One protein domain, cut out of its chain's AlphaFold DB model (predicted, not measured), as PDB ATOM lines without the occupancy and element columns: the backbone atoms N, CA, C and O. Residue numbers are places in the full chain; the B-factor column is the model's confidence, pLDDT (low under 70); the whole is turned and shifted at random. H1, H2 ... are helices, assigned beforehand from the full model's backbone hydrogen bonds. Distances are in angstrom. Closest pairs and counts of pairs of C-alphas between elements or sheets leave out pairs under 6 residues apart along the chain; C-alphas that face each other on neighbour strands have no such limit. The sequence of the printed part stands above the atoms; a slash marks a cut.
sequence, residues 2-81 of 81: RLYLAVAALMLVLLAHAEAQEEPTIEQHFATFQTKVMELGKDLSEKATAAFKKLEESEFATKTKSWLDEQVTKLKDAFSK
ATOM      1  N   ARG A   2      84.951  81.029  87.414       60.38
ATOM      2  CA  ARG A   2      85.965  81.083  86.329       60.38
ATOM      3  C   ARG A   2      86.053  82.417  85.570       60.38
ATOM      4  O   ARG A   2      87.114  82.736  85.052       60.38
ATOM      5  N   LEU A   3      84.973  83.203  85.541       74.81
ATOM      6  CA  LEU A   3      84.962  84.501  84.857       74.81
ATOM      7  C   LEU A   3      85.898  85.516  85.528       74.81
ATOM      8  O   LEU A   3      86.685  86.158  84.847       74.81
ATOM      9  N   TYR A   4      85.881  85.598  86.861       79.06
ATOM     10  CA  TYR A   4      86.781  86.484  87.607       79.06
ATOM     11  C   TYR A   4      88.255  86.107  87.420       79.06
ATOM     12  O   TYR A   4      89.096  86.988  87.296       79.06
ATOM     13  N   LEU A   5      88.558  84.809  87.317       81.94
ATOM     14  CA  LEU A   5      89.907  84.324  87.006       81.94
ATOM     15  C   LEU A   5      90.345  84.690  85.583       81.94
ATOM     16  O   LEU A   5      91.486  85.095  85.390       81.94
ATOM     17  N   ALA A   6      89.446  84.593  84.600       81.00
ATOM     18  CA  ALA A   6      89.736  84.998  83.225       81.00
ATOM     19  C   ALA A   6      89.976  86.512  83.110       81.00
ATOM     20  O   ALA A   6      90.916  86.938  82.444       81.00
ATOM     21  N   VAL A   7      89.171  87.321  83.806       80.75
ATOM     22  CA  VAL A   7      89.348  88.780  83.867       80.75
ATOM     23  C   VAL A   7      90.662  89.141  84.569       80.75
ATOM     24  O   VAL A   7      91.400  89.987  84.076       80.75
ATOM     25  N   ALA A   8      91.004  88.464  85.668       81.31
ATOM     26  CA  ALA A   8      92.274  88.674  86.363       81.31
ATOM     27  C   ALA A   8      93.483  88.291  85.493       81.31
ATOM     28  O   ALA A   8      94.448  89.044  85.428       81.31
ATOM     29  N   ALA A   9      93.419  87.168  84.772       80.75
ATOM     30  CA  ALA A   9      94.474  86.755  83.847       80.75
ATOM     31  C   ALA A   9      94.661  87.757  82.697       80.75
ATOM     32  O   ALA A   9      95.793  88.074  82.342       80.75
ATOM     33  N   LEU A  10      93.569  88.308  82.158       79.12
ATOM     34  CA  LEU A  10      93.619  89.378  81.157       79.12
ATOM     35  C   LEU A  10      94.293  90.641  81.696       79.12
ATOM     36  O   LEU A  10      95.153  91.202  81.023       79.12
ATOM     37  N   MET A  11      93.941  91.060  82.913       78.12
ATOM     38  CA  MET A  11      94.560  92.220  83.563       78.12
ATOM     39  C   MET A  11      96.059  92.002  83.798       78.12
ATOM     40  O   MET A  11      96.844  92.909  83.553       78.12
ATOM     41  N   LEU A  12      96.470  90.797  84.207       77.94
ATOM     42  CA  LEU A  12      97.881  90.449  84.402       77.94
ATOM     43  C   LEU A  12      98.674  90.432  83.093       77.94
ATOM     44  O   LEU A  12      99.800  90.908  83.065       77.94
ATOM     45  N   VAL A  13      98.092  89.920  82.006       78.50
ATOM     46  CA  VAL A  13      98.722  89.975  80.676       78.50
ATOM     47  C   VAL A  13      98.880  91.424  80.210       78.50
ATOM     48  O   VAL A  13      99.914  91.766  79.642       78.50
ATOM     49  N   LEU A  14      97.893  92.284  80.486       67.00
ATOM     50  CA  LEU A  14      97.979  93.718  80.201       67.00
ATOM     51  C   LEU A  14      99.088  94.402  81.007       67.00
ATOM     52  O   LEU A  14      99.863  95.163  80.438       67.00
ATOM     53  N   LEU A  15      99.163  94.122  82.311       68.62
ATOM     54  CA  LEU A  15     100.183  94.667  83.209       68.62
ATOM     55  C   LEU A  15     101.582  94.218  82.783       68.62
ATOM     56  O   LEU A  15     102.413  95.075  82.518       68.62
ATOM     57  N   ALA A  16     101.785  92.915  82.551       68.31
ATOM     58  CA  ALA A  16     103.053  92.351  82.088       68.31
ATOM     59  C   ALA A  16     103.524  92.957  80.753       68.31
ATOM     60  O   ALA A  16     104.717  93.150  80.530       68.31
ATOM     61  N   HIS A  17     102.589  93.262  79.850       59.94
ATOM     62  CA  HIS A  17     102.896  93.935  78.590       59.94
ATOM     63  C   HIS A  17     103.237  95.420  78.788       59.94
ATOM     64  O   HIS A  17     104.071  95.950  78.060       59.94
ATOM     65  N   ALA A  18     102.615  96.071  79.774       61.66
ATOM     66  CA  ALA A  18     102.861  97.463  80.135       61.66
ATOM     67  C   ALA A  18     104.206  97.661  80.855       61.66
ATOM     68  O   ALA A  18     104.880  98.656  80.612       61.66
ATOM     69  N   GLU A  19     104.614  96.726  81.714       54.66
ATOM     70  CA  GLU A  19     105.869  96.811  82.474       54.66
ATOM     71  C   GLU A  19     107.102  96.319  81.692       54.66
ATOM     72  O   GLU A  19     108.223  96.687  82.027       54.66
ATOM     73  N   ALA A  20     106.917  95.556  80.606       57.50
ATOM     74  CA  ALA A  20     108.004  95.094  79.735       57.50
ATOM     75  C   ALA A  20     108.352  96.047  78.567       57.50
ATOM     76  O   ALA A  20     109.275  95.752  77.808       57.50
ATOM     77  N   GLN A  21     107.627  97.158  78.389       50.44
ATOM     78  CA  GLN A  21     107.854  98.143  77.319       50.44
ATOM     79  C   GLN A  21     108.292  99.492  77.898       50.44
ATOM     80  O   GLN A  21     107.531 100.458  77.940       50.44
ATOM     81  N   GLU A  22     109.549  99.572  78.329       52.31
ATOM     82  CA  GLU A  22     110.257 100.852  78.351       52.31
ATOM     83  C   GLU A  22     110.492 101.273  76.884       52.31
ATOM     84  O   GLU A  22     111.302 100.667  76.191       52.31
ATOM     85  N   GLU A  23     109.732 102.281  76.426       53.47
ATOM     86  CA  GLU A  23     109.738 102.913  75.084       53.47
ATOM     87  C   GLU A  23     109.125 102.055  73.949       53.47
ATOM     88  O   GLU A  23     109.796 101.159  73.440       53.47
ATOM     89  N   PRO A  24     107.872 102.287  73.483       52.66
ATOM     90  CA  PRO A  24     107.150 103.549  73.274       52.66
ATOM     91  C   PRO A  24     105.860 103.652  74.111       52.66
ATOM     92  O   PRO A  24     105.300 102.666  74.577       52.66
ATOM     93  N   THR A  25     105.348 104.871  74.288       64.94
ATOM     94  CA  THR A  25     104.124 105.174  75.053       64.94
ATOM     95  C   THR A  25     102.988 104.188  74.755       64.94
ATOM     96  O   THR A  25     102.608 104.027  73.594       64.94
ATOM     97  N   ILE A  26     102.410 103.567  75.788       66.75
ATOM     98  CA  ILE A  26     101.273 102.627  75.680       66.75
ATOM     99  C   ILE A  26     100.142 103.191  74.806       66.75
ATOM    100  O   ILE A  26      99.484 102.449  74.079       66.75
ATOM    101  N   GLU A  27      99.964 104.511  74.803       63.34
ATOM    102  CA  GLU A  27      99.028 105.223  73.933       63.34
ATOM    103  C   GLU A  27      99.283 104.996  72.437       63.34
ATOM    104  O   GLU A  27      98.335 104.788  71.691       63.34
ATOM    105  N   GLN A  28     100.538 104.971  71.981       68.69
ATOM    106  CA  GLN A  28     100.883 104.717  70.577       68.69
ATOM    107  C   GLN A  28     100.634 103.260  70.174       68.69
ATOM    108  O   GLN A  28     100.113 102.999  69.084       68.69
ATOM    109  N   HIS A  29     100.951 102.304  71.053       72.62
ATOM    110  CA  HIS A  29     100.638 100.892  70.825       72.62
ATOM    111  C   HIS A  29      99.131 100.647  70.813       72.62
ATOM    112  O   HIS A  29      98.623  99.978  69.910       72.62
ATOM    113  N   PHE A  30      98.403 101.238  71.761       76.50
ATOM    114  CA  PHE A  30      96.952 101.149  71.820       76.50
ATOM    115  C   PHE A  30      96.295 101.851  70.630       76.50
ATOM    116  O   PHE A  30      95.393 101.278  70.032       76.50
ATOM    117  N   ALA A  31      96.778 103.022  70.208       76.62
ATOM    118  CA  ALA A  31      96.287 103.716  69.019       76.62
ATOM    119  C   ALA A  31      96.523 102.891  67.746       76.62
ATOM    120  O   ALA A  31      95.632 102.779  66.902       76.62
ATOM    121  N   THR A  32      97.685 102.245  67.621       79.44
ATOM    122  CA  THR A  32      97.990 101.357  66.488       79.44
ATOM    123  C   THR A  32      97.106 100.112  66.509       79.44
ATOM    124  O   THR A  32      96.560  99.719  65.478       79.44
ATOM    125  N   PHE A  33      96.927  99.498  67.679       82.44
ATOM    126  CA  PHE A  33      96.039  98.355  67.862       82.44
ATOM    127  C   PHE A  33      94.591  98.721  67.546       82.44
ATOM    128  O   PHE A  33      93.948  98.030  66.765       82.44
ATOM    129  N   GLN A  34      94.092  99.830  68.090       79.06
ATOM    130  CA  GLN A  34      92.741 100.314  67.856       79.06
ATOM    131  C   GLN A  34      92.522 100.609  66.372       79.06
ATOM    132  O   GLN A  34      91.506 100.198  65.828       79.06
ATOM    133  N   THR A  35      93.492 101.236  65.700       83.81
ATOM    134  CA  THR A  35      93.429 101.496  64.254       83.81
ATOM    135  C   THR A  35      93.357 100.191  63.463       83.81
ATOM    136  O   THR A  35      92.457 100.020  62.645       83.81
ATOM    137  N   LYS A  36      94.225  99.217  63.770       80.19
ATOM    138  CA  LYS A  36      94.210  97.896  63.122       80.19
ATOM    139  C   LYS A  36      92.927  97.117  63.405       80.19
ATOM    140  O   LYS A  36      92.406  96.461  62.513       80.19
ATOM    141  N   VAL A  37      92.401  97.184  64.625       82.81
ATOM    142  CA  VAL A  37      91.142  96.533  65.007       82.81
ATOM    143  C   VAL A  37      89.938  97.247  64.403       82.81
ATOM    144  O   VAL A  37      88.968  96.575  64.083       82.81
ATOM    145  N   MET A  38      89.975  98.565  64.197       80.12
ATOM    146  CA  MET A  38      88.922  99.284  63.475       80.12
ATOM    147  C   MET A  38      88.927  98.942  61.983       80.12
ATOM    148  O   MET A  38      87.859  98.680  61.437       80.12
ATOM    149  N   GLU A  39      90.094  98.893  61.332       79.25
ATOM    150  CA  GLU A  39      90.206  98.452  59.932       79.25
ATOM    151  C   GLU A  39      89.742  97.003  59.773       79.25
ATOM    152  O   GLU A  39      88.834  96.725  58.991       79.25
ATOM    153  N   LEU A  40      90.280  96.090  60.590       78.62
ATOM    154  CA  LEU A  40      89.855  94.692  60.594       78.62
ATOM    155  C   LEU A  40      88.385  94.553  60.972       78.62
ATOM    156  O   LEU A  40      87.686  93.749  60.380       78.62
ATOM    157  N   GLY A  41      87.905  95.328  61.940       76.50
ATOM    158  CA  GLY A  41      86.531  95.313  62.423       76.50
ATOM    159  C   GLY A  41      85.538  95.797  61.377       76.50
ATOM    160  O   GLY A  41      84.418  95.299  61.349       76.50
ATOM    161  N   LYS A  42      85.937  96.698  60.476       73.31
ATOM    162  CA  LYS A  42      85.103  97.126  59.351       73.31
ATOM    163  C   LYS A  42      84.914  95.989  58.340       73.31
ATOM    164  O   LYS A  42      83.774  95.667  58.009       73.31
ATOM    165  N   ASP A  43      85.994  95.306  57.966       73.25
ATOM    166  CA  ASP A  43      85.952  94.155  57.048       73.25
ATOM    167  C   ASP A  43      85.324  92.905  57.690       73.25
ATOM    168  O   ASP A  43      84.583  92.146  57.052       73.25
ATOM    169  N   LEU A  44      85.591  92.687  58.982       75.56
ATOM    170  CA  LEU A  44      84.967  91.634  59.769       75.56
ATOM    171  C   LEU A  44      83.506  91.937  60.031       75.56
ATOM    172  O   LEU A  44      82.754  90.988  60.071       75.56
ATOM    173  N   SER A  45      83.062  93.182  60.194       76.94
ATOM    174  CA  SER A  45      81.648  93.477  60.446       76.94
ATOM    175  C   SER A  45      80.779  93.046  59.269       76.94
ATOM    176  O   SER A  45      79.756  92.393  59.469       76.94
ATOM    177  N   GLU A  46      81.195  93.328  58.032       71.50
ATOM    178  CA  GLU A  46      80.449  92.895  56.845       71.50
ATOM    179  C   GLU A  46      80.440  91.366  56.708       71.50
ATOM    180  O   GLU A  46      79.378  90.753  56.548       71.50
ATOM    181  N   LYS A  47      81.605  90.721  56.854       75.25
ATOM    182  CA  LYS A  47      81.716  89.255  56.767       75.25
ATOM    183  C   LYS A  47      81.056  88.538  57.938       75.25
ATOM    184  O   LYS A  47      80.420  87.507  57.735       75.25
ATOM    185  N   ALA A  48      81.182  89.075  59.143       75.94
ATOM    186  CA  ALA A  48      80.564  88.558  60.349       75.94
ATOM    187  C   ALA A  48      79.059  88.732  60.261       75.94
ATOM    188  O   ALA A  48      78.378  87.768  60.535       75.94
ATOM    189  N   THR A  49      78.520  89.863  59.799       75.19
ATOM    190  CA  THR A  49      77.066  90.016  59.620       75.19
ATOM    191  C   THR A  49      76.523  88.990  58.626       75.19
ATOM    192  O   THR A  49      75.527  88.331  58.911       75.19
ATOM    193  N   ALA A  50      77.200  88.773  57.495       76.56
ATOM    194  CA  ALA A  50      76.798  87.757  56.521       76.56
ATOM    195  C   ALA A  50      76.901  86.324  57.079       76.56
ATOM    196  O   ALA A  50      76.005  85.503  56.866       76.56
ATOM    197  N   ALA A  51      77.973  86.023  57.817       72.94
ATOM    198  CA  ALA A  51      78.172  84.732  58.464       72.94
ATOM    199  C   ALA A  51      77.192  84.514  59.625       72.94
ATOM    200  O   ALA A  51      76.644  83.427  59.729       72.94
ATOM    201  N   PHE A  52      76.917  85.534  60.440       72.81
ATOM    202  CA  PHE A  52      75.945  85.522  61.533       72.81
ATOM    203  C   PHE A  52      74.534  85.335  61.005       72.81
ATOM    204  O   PHE A  52      73.799  84.545  61.576       72.81
ATOM    205  N   LYS A  53      74.170  85.981  59.895       71.31
ATOM    206  CA  LYS A  53      72.855  85.800  59.272       71.31
ATOM    207  C   LYS A  53      72.673  84.371  58.752       71.31
ATOM    208  O   LYS A  53      71.658  83.740  59.014       71.31
ATOM    209  N   LYS A  54      73.710  83.810  58.114       70.00
ATOM    210  CA  LYS A  54      73.743  82.380  57.756       70.00
ATOM    211  C   LYS A  54      73.727  81.461  58.975       70.00
ATOM    212  O   LYS A  54      73.141  80.387  58.919       70.00
ATOM    213  N   LEU A  55      74.394  81.852  60.057       72.81
ATOM    214  CA  LEU A  55      74.461  81.078  61.289       72.81
ATOM    215  C   LEU A  55      73.103  81.069  61.996       72.81
ATOM    216  O   LEU A  55      72.698  80.012  62.467       72.81
ATOM    217  N   GLU A  56      72.408  82.209  62.023       68.44
ATOM    218  CA  GLU A  56      71.070  82.408  62.587       68.44
ATOM    219  C   GLU A  56      70.023  81.522  61.908       68.44
ATOM    220  O   GLU A  56      69.211  80.905  62.594       68.44
ATOM    221  N   GLU A  57      70.089  81.393  60.582       68.81
ATOM    222  CA  GLU A  57      69.220  80.494  59.810       68.81
ATOM    223  C   GLU A  57      69.638  79.019  59.918       68.81
ATOM    224  O   GLU A  57      68.862  78.122  59.591       68.81
ATOM    225  N   SER A  58      70.861  78.741  60.373       72.12
ATOM    226  CA  SER A  58      71.370  77.377  60.453       72.12
ATOM    227  C   SER A  58      70.875  76.646  61.702       72.12
ATOM    228  O   SER A  58      70.677  77.217  62.780       72.12
ATOM    229  N   GLU A  59      70.792  75.321  61.597       71.06
ATOM    230  CA  GLU A  59      70.518  74.430  62.728       71.06
ATOM    231  C   GLU A  59      71.466  74.655  63.917       71.06
ATOM    232  O   GLU A  59      71.116  74.345  65.056       71.06
ATOM    233  N   PHE A  60      72.653  75.228  63.681       75.38
ATOM    234  CA  PHE A  60      73.602  75.581  64.728       75.38
ATOM    235  C   PHE A  60      73.077  76.687  65.653       75.38
ATOM    236  O   PHE A  60      73.232  76.553  66.865       75.38
ATOM    237  N   ALA A  61      72.423  77.741  65.149       75.88
ATOM    238  CA  ALA A  61      71.841  78.769  66.019       75.88
ATOM    239  C   ALA A  61      70.687  78.213  66.852       75.88
ATOM    240  O   ALA A  61      70.597  78.503  68.044       75.88
ATOM    241  N   THR A  62      69.852  77.359  66.259       79.88
ATOM    242  CA  THR A  62      68.752  76.701  66.977       79.88
ATOM    243  C   THR A  62      69.283  75.765  68.067       79.88
ATOM    244  O   THR A  62      68.860  75.854  69.220       79.88
ATOM    245  N   LYS A  63      70.279  74.927  67.749       81.25
ATOM    246  CA  LYS A  63      70.936  74.048  68.729       81.25
ATOM    247  C   LYS A  63      71.668  74.833  69.812       81.25
ATOM    248  O   LYS A  63      71.579  74.466  70.976       81.25
ATOM    249  N   THR A  64      72.346  75.920  69.452       83.56
ATOM    250  CA  THR A  64      73.070  76.761  70.415       83.56
ATOM    251  C   THR A  64      72.105  77.465  71.355       83.56
ATOM    252  O   THR A  64      72.340  77.433  72.554       83.56
ATOM    253  N   LYS A  65      70.997  78.031  70.850       83.69
ATOM    254  CA  LYS A  65      69.937  78.619  71.685       83.69
ATOM    255  C   LYS A  65      69.351  77.586  72.649       83.69
ATOM    256  O   LYS A  65      69.316  77.844  73.845       83.69
ATOM    257  N   SER A  66      68.981  76.406  72.149       85.94
ATOM    258  CA  SER A  66      68.430  75.327  72.981       85.94
ATOM    259  C   SER A  66      69.422  74.838  74.041       85.94
ATOM    260  O   SER A  66      69.038  74.617  75.186       85.94
ATOM    261  N   TRP A  67      70.698  74.684  73.680       89.31
ATOM    262  CA  TRP A  67      71.750  74.301  74.620       89.31
ATOM    263  C   TRP A  67      71.997  75.395  75.664       89.31
ATOM    264  O   TRP A  67      72.164  75.086  76.840       89.31
ATOM    265  N   LEU A  68      71.984  76.673  75.269       88.44
ATOM    266  CA  LEU A  68      72.146  77.789  76.202       88.44
ATOM    267  C   LEU A  68      70.992  77.841  77.209       88.44
ATOM    268  O   LEU A  68      71.246  77.974  78.404       88.44
ATOM    269  N   ASP A  69      69.751  77.697  76.741       90.38
ATOM    270  CA  ASP A  69      68.559  77.703  77.595       90.38
ATOM    271  C   ASP A  69      68.576  76.551  78.600       90.38
ATOM    272  O   ASP A  69      68.308  76.760  79.786       90.38
ATOM    273  N   GLU A  70      68.971  75.347  78.174       90.56
ATOM    274  CA  GLU A  70      69.155  74.225  79.097       90.56
ATOM    275  C   GLU A  70      70.196  74.534  80.173       90.56
ATOM    276  O   GLU A  70      69.997  74.217  81.345       90.56
ATOM    277  N   GLN A  71      71.317  75.144  79.793       89.69
ATOM    278  CA  GLN A  71      72.406  75.430  80.722       89.69
ATOM    279  C   GLN A  71      72.036  76.547  81.699       89.69
ATOM    280  O   GLN A  71      72.350  76.447  82.883       89.69
ATOM    281  N   VAL A  72      71.331  77.581  81.235       89.31
ATOM    282  CA  VAL A  72      70.815  78.660  82.089       89.31
ATOM    283  C   VAL A  72      69.754  78.128  83.046       89.31
ATOM    284  O   VAL A  72      69.770  78.486  84.223       89.31
ATOM    285  N   THR A  73      68.875  77.241  82.579       89.44
ATOM    286  CA  THR A  73      67.852  76.602  83.418       89.44
ATOM    287  C   THR A  73      68.497  75.721  84.486       89.44
ATOM    288  O   THR A  73      68.241  75.921  85.668       89.44
ATOM    289  N   LYS A  74      69.444  74.849  84.110       89.00
ATOM    290  CA  LYS A  74      70.219  74.034  85.065       89.00
ATOM    291  C   LYS A  74      70.955  74.888  86.094       89.00
ATOM    292  O   LYS A  74      71.033  74.515  87.261       89.00
ATOM    293  N   LEU A  75      71.497  76.030  85.675       90.00
ATOM    294  CA  LEU A  75      72.186  76.950  86.575       90.00
ATOM    295  C   LEU A  75      71.207  77.640  87.536       90.00
ATOM    296  O   LEU A  75      71.501  77.734  88.722       90.00
ATOM    297  N   LYS A  76      70.040  78.084  87.054       86.94
ATOM    298  CA  LYS A  76      68.972  78.650  87.894       86.94
ATOM    299  C   LYS A  76      68.450  77.646  88.913       86.94
ATOM    300  O   LYS A  76      68.290  78.012  90.074       86.94
ATOM    301  N   ASP A  77      68.237  76.402  88.503       90.62
ATOM    302  CA  ASP A  77      67.777  75.332  89.387       90.62
ATOM    303  C   ASP A  77      68.832  74.980  90.440       90.62
ATOM    304  O   ASP A  77      68.499  74.757  91.600       90.62
ATOM    305  N   ALA A  78      70.116  74.997  90.067       83.94
ATOM    306  CA  ALA A  78      71.221  74.799  91.002       83.94
ATOM    307  C   ALA A  78      71.400  75.962  91.995       83.94
ATOM    308  O   ALA A  78      71.920  75.739  93.082       83.94
ATOM    309  N   PHE A  79      71.000  77.184  91.628       80.81
ATOM    310  CA  PHE A  79      71.042  78.366  92.502       80.81
ATOM    311  C   PHE A  79      69.761  78.580  93.321       80.81
ATOM    312  O   PHE A  79      69.798  79.307  94.309       80.81
ATOM    313  N   SER A  80      68.633  77.991  92.911       70.38
ATOM    314  CA  SER A  80      67.343  78.086  93.619       70.38
ATOM    315  C   SER A  80      67.124  76.948  94.625       70.38
ATOM    316  O   SER A  80      66.043  76.850  95.206       70.38
ATOM    317  N   LYS A  81      68.127  76.087  94.813       51.78
ATOM    318  CA  LYS A  81      68.152  74.976  95.765       51.78
ATOM    319  C   LYS A  81      69.174  75.256  96.858       51.78
ATOM    320  O   LYS A  81      68.888  74.875  98.013       51.78
TER     321      LYS A  81
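AT A GLANCE: This is residues 2 to 81 of the 81 residues of the protein "Apolipoprotein C-I-like" of Pygocentrus nattereri (UniProt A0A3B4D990). Three helices follow one another round an open, flat frame with an empty middle: H1 and the long H2 spread as a V from the short loop that joins them, and H3 turns off at the far end of H2 to make a corner. H2 makes the base of the frame and has a kink near residue 44, while H1 and H3 are its two arms and stay apart. The printed part has 80 residues with three named helices, H1, H2 and H3 in that order, and no named strand, and its class is all helix. It is extended, with a radius of gyration of the C-alphas of 19.7 A, and the C-alphas span 51 by 39 by 13 A.

IN THESE COORDINATES: H1 is residues 2 to 19 and measures 25.7 A from first to last C-alpha; C-alpha 2 is at (85.965, 81.083, 86.329). H2, the longest helix, is residues 26 to 57 and measures 42.1 A, with C-alpha 26 at (101.273, 102.627, 75.680). It has a kink of 43 degrees near Leu 44. H3 is residues 59 to 79 and measures 30.0 A, ending with C-alpha 79 at (71.042, 78.366, 92.502).

HOW THE PARTS SIT: H1 and H2 are close but not clearly touching, with 1 pair of C-alphas within 8 A, those of Ala 18 and Ile 26 at 7.0 A. They run opposite ways at a shallow tilt of 34 degrees, only just short of steep. H2 and H3 are also close but not clearly touching, with 2 pairs of C-alphas within 8 A. Their closest C-alphas, those of Leu 55 and Ala 61, are 5.9 A apart. The lines of H2 and H3 are only just about perpendicular, at 71 degrees. H1 and H3 are apart. In H1, H2 and H3 every O i to N i+4 pair is within hydrogen-bond range.

THE WHOLE: The two C-alphas farthest apart are those of Glu 23 and Lys 81, at 54.2 A. The C-alphas of Arg 2 and Lys 81, the first and last printed residues, are 21.1 A apart. The printed part has no cut, and Lys 81 is the chain's last residue. The link from H1 to H2 is short, with 6 residues, and the link from H2 to H3 is tight, with 1 residue. Residues 2 to 16 of H1, residues 19 to 25, residues 27 to 51 of H2 and residues 66 to 81, of which 66 to 79 belong to H3, stand free. The mean pLDDT of the printed part is 75.3, and it is under 70 at residue 2, residues 14 to 28, residues 56 to 57 and residue 81.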